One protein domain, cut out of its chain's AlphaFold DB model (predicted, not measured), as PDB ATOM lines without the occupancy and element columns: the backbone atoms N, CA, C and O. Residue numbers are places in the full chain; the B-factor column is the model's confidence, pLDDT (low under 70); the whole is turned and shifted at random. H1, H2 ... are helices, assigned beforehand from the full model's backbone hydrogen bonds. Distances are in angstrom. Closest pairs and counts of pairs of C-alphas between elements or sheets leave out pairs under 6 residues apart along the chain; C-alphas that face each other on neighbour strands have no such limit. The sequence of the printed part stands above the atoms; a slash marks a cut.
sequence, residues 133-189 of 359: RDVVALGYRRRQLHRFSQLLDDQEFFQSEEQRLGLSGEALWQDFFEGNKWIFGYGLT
ATOM      1  N   ARG A 133     -52.292  30.938  33.109       51.88
ATOM      2  CA  ARG A 133     -52.439  29.660  33.823       51.88
ATOM      3  C   ARG A 133     -52.943  28.549  32.898       51.88
ATOM      4  O   ARG A 133     -52.418  27.439  32.968       51.88
ATOM      5  N   ASP A 134     -53.854  28.865  31.982       55.69
ATOM      6  CA  ASP A 134     -54.395  27.915  31.004       55.69
ATOM      7  C   ASP A 134     -53.324  27.462  30.008       55.69
ATOM      8  O   ASP A 134     -53.234  26.276  29.695       55.69
ATOM      9  N   VAL A 135     -52.424  28.358  29.583       59.81
ATOM     10  CA  VAL A 135     -51.283  27.995  28.716       59.81
ATOM     11  C   VAL A 135     -50.377  26.960  29.390       59.81
ATOM     12  O   VAL A 135     -49.984  25.965  28.774       59.81
ATOM     13  N   VAL A 136     -50.049  27.172  30.667       57.47
ATOM     14  CA  VAL A 136     -49.189  26.260  31.435       57.47
ATOM     15  C   VAL A 136     -49.886  24.918  31.665       57.47
ATOM     16  O   VAL A 136     -49.272  23.868  31.450       57.47
ATOM     17  N   ALA A 137     -51.169  24.936  32.032       65.25
ATOM     18  CA  ALA A 137     -51.969  23.732  32.226       65.25
ATOM     19  C   ALA A 137     -52.101  22.914  30.927       65.25
ATOM     20  O   ALA A 137     -51.884  21.700  30.934       65.25
ATOM     21  N   LEU A 138     -52.362  23.566  29.789       68.31
ATOM     22  CA  LEU A 138     -52.405  22.926  28.470       68.31
ATOM     23  C   LEU A 138     -51.049  22.330  28.077       68.31
ATOM     24  O   LEU A 138     -50.987  21.204  27.580       68.31
ATOM     25  N   GLY A 139     -49.955  23.053  28.333       68.44
ATOM     26  CA  GLY A 139     -48.597  22.566  28.097       68.44
ATOM     27  C   GLY A 139     -48.272  21.315  28.920       68.44
ATOM     28  O   GLY A 139     -47.714  20.355  28.387       68.44
ATOM     29  N   TYR A 140     -48.665  21.292  30.196       77.44
ATOM     30  CA  TYR A 140     -48.545  20.109  31.050       77.44
ATOM     31  C   TYR A 140     -49.349  18.926  30.497       77.44
ATOM     32  O   TYR A 140     -48.779  17.854  30.294       77.44
ATOM     33  N   ARG A 141     -50.634  19.116  30.169       79.81
ATOM     34  CA  ARG A 141     -51.491  18.034  29.650       79.81
ATOM     35  C   ARG A 141     -51.000  17.462  28.334       79.81
ATOM     36  O   ARG A 141     -51.030  16.250  28.170       79.81
ATOM     37  N   ARG A 142     -50.492  18.295  27.420       77.44
ATOM     38  CA  ARG A 142     -49.877  17.815  26.170       77.44
ATOM     39  C   ARG A 142     -48.687  16.897  26.438       77.44
ATOM     40  O   ARG A 142     -48.589  15.844  25.816       77.44
ATOM     41  N   ARG A 143     -47.815  17.256  27.388       82.62
ATOM     42  CA  ARG A 143     -46.683  16.397  27.779       82.62
ATOM     43  C   ARG A 143     -47.149  15.092  28.416       82.62
ATOM     44  O   ARG A 143     -46.619  14.040  28.086       82.62
ATOM     45  N   GLN A 144     -48.143  15.152  29.299       91.00
ATOM     46  CA  GLN A 144     -48.673  13.956  29.957       91.00
ATOM     47  C   GLN A 144     -49.421  13.046  28.985       91.00
ATOM     48  O   GLN A 144     -49.313  11.836  29.103       91.00
ATOM     49  N   LEU A 145     -50.107  13.602  27.983       89.25
ATOM     50  CA  LEU A 145     -50.722  12.824  26.910       89.25
ATOM     51  C   LEU A 145     -49.670  12.123  26.040       89.25
ATOM     52  O   LEU A 145     -49.855  10.965  25.682       89.25
ATOM     53  N   HIS A 146     -48.554  12.795  25.739       90.50
ATOM     54  CA  HIS A 146     -47.431  12.157  25.053       90.50
ATOM     55  C   HIS A 146     -46.848  11.011  25.889       90.50
ATOM     56  O   HIS A 146     -46.743   9.897  25.388       90.50
ATOM     57  N   ARG A 147     -46.583  11.253  27.182       93.38
ATOM     58  CA  ARG A 147     -46.143  10.208  28.118       93.38
ATOM     59  C   ARG A 147     -47.142   9.051  28.187       93.38
ATOM     60  O   ARG A 147     -46.717   7.908  28.206       93.38
ATOM     61  N   PHE A 148     -48.448   9.328  28.195       95.50
ATOM     62  CA  PHE A 148     -49.487   8.296  28.195       95.50
ATOM     63  C   PHE A 148     -49.388   7.416  26.943       95.50
ATOM     64  O   PHE A 148     -49.343   6.199  27.068       95.50
ATOM     65  N   SER A 149     -49.283   8.005  25.747       94.25
ATOM     66  CA  SER A 149     -49.104   7.220  24.516       94.25
ATOM     67  C   SER A 149     -47.822   6.389  24.554       94.25
ATOM     68  O   SER A 149     -47.865   5.216  24.214       94.25
ATOM     69  N   GLN A 150     -46.706   6.926  25.057       96.38
ATOM     70  CA  GLN A 150     -45.480   6.135  25.210       96.38
ATOM     71  C   GLN A 150     -45.655   4.977  26.205       96.38
ATOM     72  O   GLN A 150     -45.250   3.863  25.911       96.38
ATOM     73  N   LEU A 151     -46.306   5.203  27.354       95.50
ATOM     74  CA  LEU A 151     -46.624   4.129  28.306       95.50
ATOM     75  C   LEU A 151     -47.563   3.068  27.706       95.50
ATOM     76  O   LEU A 151     -47.521   1.916  28.125       95.50
ATOM     77  N   LEU A 152     -48.433   3.456  26.773       94.94
ATOM     78  CA  LEU A 152     -49.416   2.569  26.154       94.94
ATOM     79  C   LEU A 152     -48.825   1.744  25.002       94.94
ATOM     80  O   LEU A 152     -49.125   0.557  24.892       94.94
ATOM     81  N   ASP A 153     -48.017   2.380  24.154       94.38
ATOM     82  CA  ASP A 153     -47.636   1.860  22.838       94.38
ATOM     83  C   ASP A 153     -46.156   1.428  22.758       94.38
ATOM     84  O   ASP A 153     -45.794   0.660  21.865       94.38
ATOM     85  N   ASP A 154     -45.295   1.894  23.672       95.94
ATOM     86  CA  ASP A 154     -43.856   1.602  23.696       95.94
ATOM     87  C   ASP A 154     -43.481   0.757  24.925       95.94
ATOM     88  O   ASP A 154     -43.390   1.228  26.063       95.94
ATOM     89  N   GLN A 155     -43.234  -0.531  24.674       95.62
ATOM     90  CA  GLN A 155     -42.895  -1.499  25.713       95.62
ATOM     91  C   GLN A 155     -41.541  -1.210  26.382       95.62
ATOM     92  O   GLN A 155     -41.397  -1.456  27.581       95.62
ATOM     93  N   GLU A 156     -40.556  -0.693  25.643       97.00
ATOM     94  CA  GLU A 156     -39.241  -0.362  26.202       97.00
ATOM     95  C   GLU A 156     -39.349   0.860  27.115       97.00
ATOM     96  O   GLU A 156     -38.820   0.862  28.231       97.00
ATOM     97  N   PHE A 157     -40.107   1.874  26.688       96.88
ATOM     98  CA  PHE A 157     -40.393   3.040  27.517       96.88
ATOM     99  C   PHE A 157     -41.126   2.649  28.805       96.88
ATOM    100  O   PHE A 157     -40.716   3.075  29.888       96.88
ATOM    101  N   PHE A 158     -42.153   1.798  28.715       96.00
ATOM    102  CA  PHE A 158     -42.895   1.313  29.880       96.00
ATOM    103  C   PHE A 158     -41.972   0.633  30.902       96.00
ATOM    104  O   PHE A 158     -41.963   1.011  32.072       96.00
ATOM    105  N   GLN A 159     -41.119  -0.293  30.450       96.75
ATOM    106  CA  GLN A 159     -40.152  -0.983  31.313       96.75
ATOM    107  C   GLN A 159     -39.127  -0.026  31.936       96.75
ATOM    108  O   GLN A 159     -38.743  -0.188  33.096       96.75
ATOM    109  N   SER A 160     -38.682   0.986  31.187       96.94
ATOM    110  CA  SER A 160     -37.759   1.998  31.709       96.94
ATOM    111  C   SER A 160     -38.393   2.829  32.832       96.94
ATOM    112  O   SER A 160     -37.736   3.120  33.834       96.94
ATOM    113  N   GLU A 161     -39.684   3.152  32.717       96.75
ATOM    114  CA  GLU A 161     -40.431   3.892  33.735       96.75
ATOM    115  C   GLU A 161     -40.708   3.036  34.976       96.75
ATOM    116  O   GLU A 161     -40.588   3.545  36.093       96.75
ATOM    117  N   GLU A 162     -40.991   1.739  34.802       96.56
ATOM    118  CA  GLU A 162     -41.098   0.783  35.912       96.56
ATOM    119  C   GLU A 162     -39.804   0.744  36.735       96.56
ATOM    120  O   GLU A 162     -39.822   0.902  37.959       96.56
ATOM    121  N   GLN A 163     -38.655   0.614  36.063       95.94
ATOM    122  CA  GLN A 163     -37.343   0.606  36.717       95.94
ATOM    123  C   GLN A 163     -37.025   1.938  37.399       95.94
ATOM    124  O   GLN A 163     -36.524   1.954  38.522       95.94
ATOM    125  N   ARG A 164     -37.319   3.063  36.735       96.00
ATOM    126  CA  ARG A 164     -37.025   4.405  37.253       96.00
ATOM    127  C   ARG A 164     -37.820   4.727  38.517       96.00
ATOM    128  O   ARG A 164     -37.294   5.398  39.402       96.00
ATOM    129  N   LEU A 165     -39.082   4.306  38.578       93.50
ATOM    130  CA  LEU A 165     -39.988   4.606  39.691       93.50
ATOM    131  C   LEU A 165     -40.049   3.492  40.742       93.50
ATOM    132  O   LEU A 165     -40.580   3.719  41.827       93.50
ATOM    133  N   GLY A 166     -39.505   2.307  40.453       95.38
ATOM    134  CA  GLY A 166     -39.628   1.142  41.332       95.38
ATOM    135  C   GLY A 166     -41.074   0.652  41.463       95.38
ATOM    136  O   GLY A 166     -41.438   0.076  42.487       95.38
ATOM    137  N   LEU A 167     -41.899   0.911  40.447       93.31
ATOM    138  CA  LEU A 167     -43.306   0.520  40.362       93.31
ATOM    139  C   LEU A 167     -43.471  -0.491  39.229       93.31
ATOM    140  O   LEU A 167     -42.709  -0.457  38.271       93.31
ATOM    141  N   SER A 168     -44.468  -1.371  39.313       91.69
ATOM    142  CA  SER A 168     -44.740  -2.353  38.260       91.69
ATOM    143  C   SER A 168     -46.204  -2.378  37.841       91.69
ATOM    144  O   SER A 168     -47.104  -2.178  38.660       91.69
ATOM    145  N   GLY A 169     -46.441  -2.633  36.554       91.19
ATOM    146  CA  GLY A 169     -47.750  -2.839  35.945       91.19
ATOM    147  C   GLY A 169     -48.775  -1.784  36.356       91.19
ATOM    148  O   GLY A 169     -48.667  -0.607  36.014       91.19
ATOM    149  N   GLU A 170     -49.786  -2.217  37.112       92.06
ATOM    150  CA  GLU A 170     -50.876  -1.364  37.595       92.06
ATOM    151  C   GLU A 170     -50.405  -0.261  38.548       92.06
ATOM    152  O   GLU A 170     -50.981   0.821  38.540       92.06
ATOM    153  N   ALA A 171     -49.349  -0.485  39.336       90.88
ATOM    154  CA  ALA A 171     -48.843   0.521  40.267       90.88
ATOM    155  C   ALA A 171     -48.247   1.732  39.528       90.88
ATOM    156  O   ALA A 171     -48.431   2.868  39.964       90.88
ATOM    157  N   LEU A 172     -47.600   1.505  38.379       91.56
ATOM    158  CA  LEU A 172     -47.118   2.577  37.504       91.56
ATOM    159  C   LEU A 172     -48.289   3.355  36.881       91.56
ATOM    160  O   LEU A 172     -48.264   4.586  36.826       91.56
ATOM    161  N   TRP A 173     -49.340   2.651  36.451       93.88
ATOM    162  CA  TRP A 173     -50.562   3.288  35.957       93.88
ATOM    163  C   TRP A 173     -51.279   4.096  37.039       93.88
ATOM    164  O   TRP A 173     -51.729   5.209  36.767       93.88
ATOM    165  N   GLN A 174     -51.352   3.575  38.263       86.44
ATOM    166  CA  GLN A 174     -51.940   4.265  39.407       86.44
ATOM    167  C   GLN A 174     -51.194   5.574  39.695       86.44
ATOM    168  O   GLN A 174     -51.835   6.619  39.760       86.44
ATOM    169  N   ASP A 175     -49.859   5.544  39.776       90.69
ATOM    170  CA  ASP A 175     -49.026   6.746  39.943       90.69
ATOM    171  C   ASP A 175     -49.270   7.768  38.820       90.69
ATOM    172  O   ASP A 175     -49.550   8.945  39.074       90.69
ATOM    173  N   PHE A 176     -49.265   7.305  37.564       92.25
ATOM    174  CA  PHE A 176     -49.544   8.161  36.413       92.25
ATOM    175  C   PHE A 176     -50.914   8.842  36.526       92.25
ATOM    176  O   PHE A 176     -51.020  10.056  36.327       92.25
ATOM    177  N   PHE A 177     -51.966   8.090  36.844       89.06
ATOM    178  CA  PHE A 177     -53.322   8.618  36.916       89.06
ATOM    179  C   PHE A 177     -53.582   9.475  38.160       89.06
ATOM    180  O   PHE A 177     -54.347  10.439  38.081       89.06
ATOM    181  N   GLU A 178     -52.925   9.204  39.286       84.56
ATOM    182  CA  GLU A 178     -52.981  10.066  40.470       84.56
ATOM    183  C   GLU A 178     -52.354  11.438  40.208       84.56
ATOM    184  O   GLU A 178     -52.905  12.455  40.644       84.56
ATOM    185  N   GLY A 179     -51.276  11.488  39.418       84.00
ATOM    186  CA  GLY A 179     -50.710  12.736  38.898       84.00
ATOM    187  C   GLY A 179     -51.584  13.411  37.833       84.00
ATOM    188  O   GLY A 179     -51.485  14.617  37.613       84.00
ATOM    189  N   ASN A 180     -52.486  12.660  37.194       82.38
ATOM    190  CA  ASN A 180     -53.283  13.097  36.049       82.38
ATOM    191  C   ASN A 180     -54.796  12.906  36.243       82.38
ATOM    192  O   ASN A 180     -55.505  12.532  35.309       82.38
ATOM    193  N   LYS A 181     -55.332  13.239  37.426       80.19
ATOM    194  CA  LYS A 181     -56.769  13.084  37.763       80.19
ATOM    195  C   LYS A 181     -57.725  13.752  36.770       80.19
ATOM    196  O   LYS A 181     -58.870  13.327  36.626       80.19
ATOM    197  N   TRP A 182     -57.253  14.777  36.059       74.44
ATOM    198  CA  TRP A 182     -57.993  15.430  34.980       74.44
ATOM    199  C   TRP A 182     -58.417  14.442  33.878       74.44
ATOM    200  O   TRP A 182     -59.487  14.618  33.298       74.44
ATOM    201  N   ILE A 183     -57.646  13.374  33.633       76.19
ATOM    202  CA  ILE A 183     -57.989  12.311  32.677       76.19
ATOM    203  C   ILE A 183     -59.302  11.640  33.076       76.19
ATOM    204  O   ILE A 183     -60.114  11.334  32.209       76.19
ATOM    205  N   PHE A 184     -59.561  11.462  34.372       68.81
ATOM    206  CA  PHE A 184     -60.764  10.785  34.840       68.81
ATOM    207  C   PHE A 184     -62.019  11.650  34.769       68.81
ATOM    208  O   PHE A 184     -63.080  11.149  34.394       68.81
ATOM    209  N   GLY A 185     -61.894  12.946  35.073       61.16
ATOM    210  CA  GLY A 185     -63.009  13.894  35.002       61.16
ATOM    211  C   GLY A 185     -63.624  13.983  33.601       61.16
ATOM    212  O   GLY A 185     -64.844  14.047  33.472       61.16
ATOM    213  N   TYR A 186     -62.789  13.915  32.556       57.88
ATOM    214  CA  TYR A 186     -63.244  13.924  31.161       57.88
ATOM    215  C   TYR A 186     -63.403  12.524  30.564       57.88
ATOM    216  O   TYR A 186     -64.345  12.299  29.817       57.88
ATOM    217  N   GLY A 187     -62.508  11.586  30.870       54.19
ATOM    218  CA  GLY A 187     -62.335  10.341  30.116       54.19
ATOM    219  C   GLY A 187     -63.106   9.119  30.616       54.19
ATOM    220  O   GLY A 187     -63.304   8.200  29.828       54.19
ATOM    221  N   LEU A 188     -63.565   9.077  31.876       51.50
ATOM    222  CA  LEU A 188     -64.269   7.888  32.401       51.50
ATOM    223  C   LEU A 188     -65.765   7.862  32.078       51.50
ATOM    224  O   LEU A 188     -66.337   6.788  31.909       51.50
ATOM    225  N   THR A 189     -66.399   9.034  32.002       53.06
ATOM    226  CA  THR A 189     -67.864   9.146  31.848       53.06
ATOM    227  C   THR A 189     -68.268   9.809  30.529       53.06
ATOM    228  O   THR A 189     -69.424   9.703  30.121       53.06
TER     229      THR A 189
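AT A GLANCE: This is residues 133 to 189 of the 359 residues of an uncharacterized protein of Hyphomicrobium sp. GJ21 (UniProt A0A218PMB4). Three helices make a U: the long H1 is one side, H2 lies across the closed end, and H3 folds back beside the last part of H1, with the short H4 turning off beyond the end of H3. The first residues of H1, 133 to 139, stick out past the U, and so do residues 184 to 189 at the other end of the printed part. The printed part has 57 residues with four named helices, in the order H1, H2, H3, H4, and no named strand; the class is all helix. The whole is only just compact, close to loose, with a radius of gyration of the C-alphas of 12.1 A, and it spans 33 by 22 by 19 A.

IN THESE COORDINATES: Find C-alpha 133 at (-52.439, 29.660, 33.823); from there H1, residues 133 to 153, runs 30.3 A to C-alpha 153 at (-47.636, 1.860, 22.838), with y falling along the way. After Asp 154 look for H2, residues 155 to 165, which is 15.5 A long. Past residues 166 to 169 you reach H3, residues 170 to 179, 14.2 A long, along which y rises again. After residues 180 and 181 comes H4, residues 182 to 187, 8.3 A long, ending with C-alpha 187 at (-62.335, 10.341, 30.116).

HOW THE PARTS SIT: Begin at Leu 151 and Phe 158, whose C-alphas, 4.9 A apart, are the closest of H1 and H2. These two helices touch only at the corner by their link, H1 with residues 150 to 152 alone, at a steep tilt of 63 degrees, opposite ways. Next look at Glu 162 and Leu 172: their C-alphas, 6.5 A apart, are the closest of H2 and H3, which only just touch, with 3 pairs of C-alphas within 8 A. The lines of H2 and H3 are about perpendicular, at 73 degrees. H1 and H3 are near each other, with 11 pairs of C-alphas within 10 A. H3 and H4 are close but not clearly touching; their closest C-alphas, those of Phe 177 and Ile 183, are 7.3 A apart. Their lines are only just about perpendicular, at 72 degrees. H4 is apart from H1 and from H2. Check the backbone O and N atoms and you will find every O i to N i+4 pair within hydrogen-bond range in H1, H2, H3 and H4.

THE WHOLE: The two C-alphas farthest apart are those of Arg 133 and Glu 156, at 33.7 A. Without the stretches that stand free, residues 133 to 139 and 184 to 189, the body has 44 residues and spans 24 by 18 by 14 A. The printed part has no cut, and the links H1 to H2, H2 to H3 and H3 to H4 are tight. Read the B-factor column for the model's confidence: the mean pLDDT of the printed part is 83.5, and the 13 residues under 70 are residues 133 to 139 and 184 to 189.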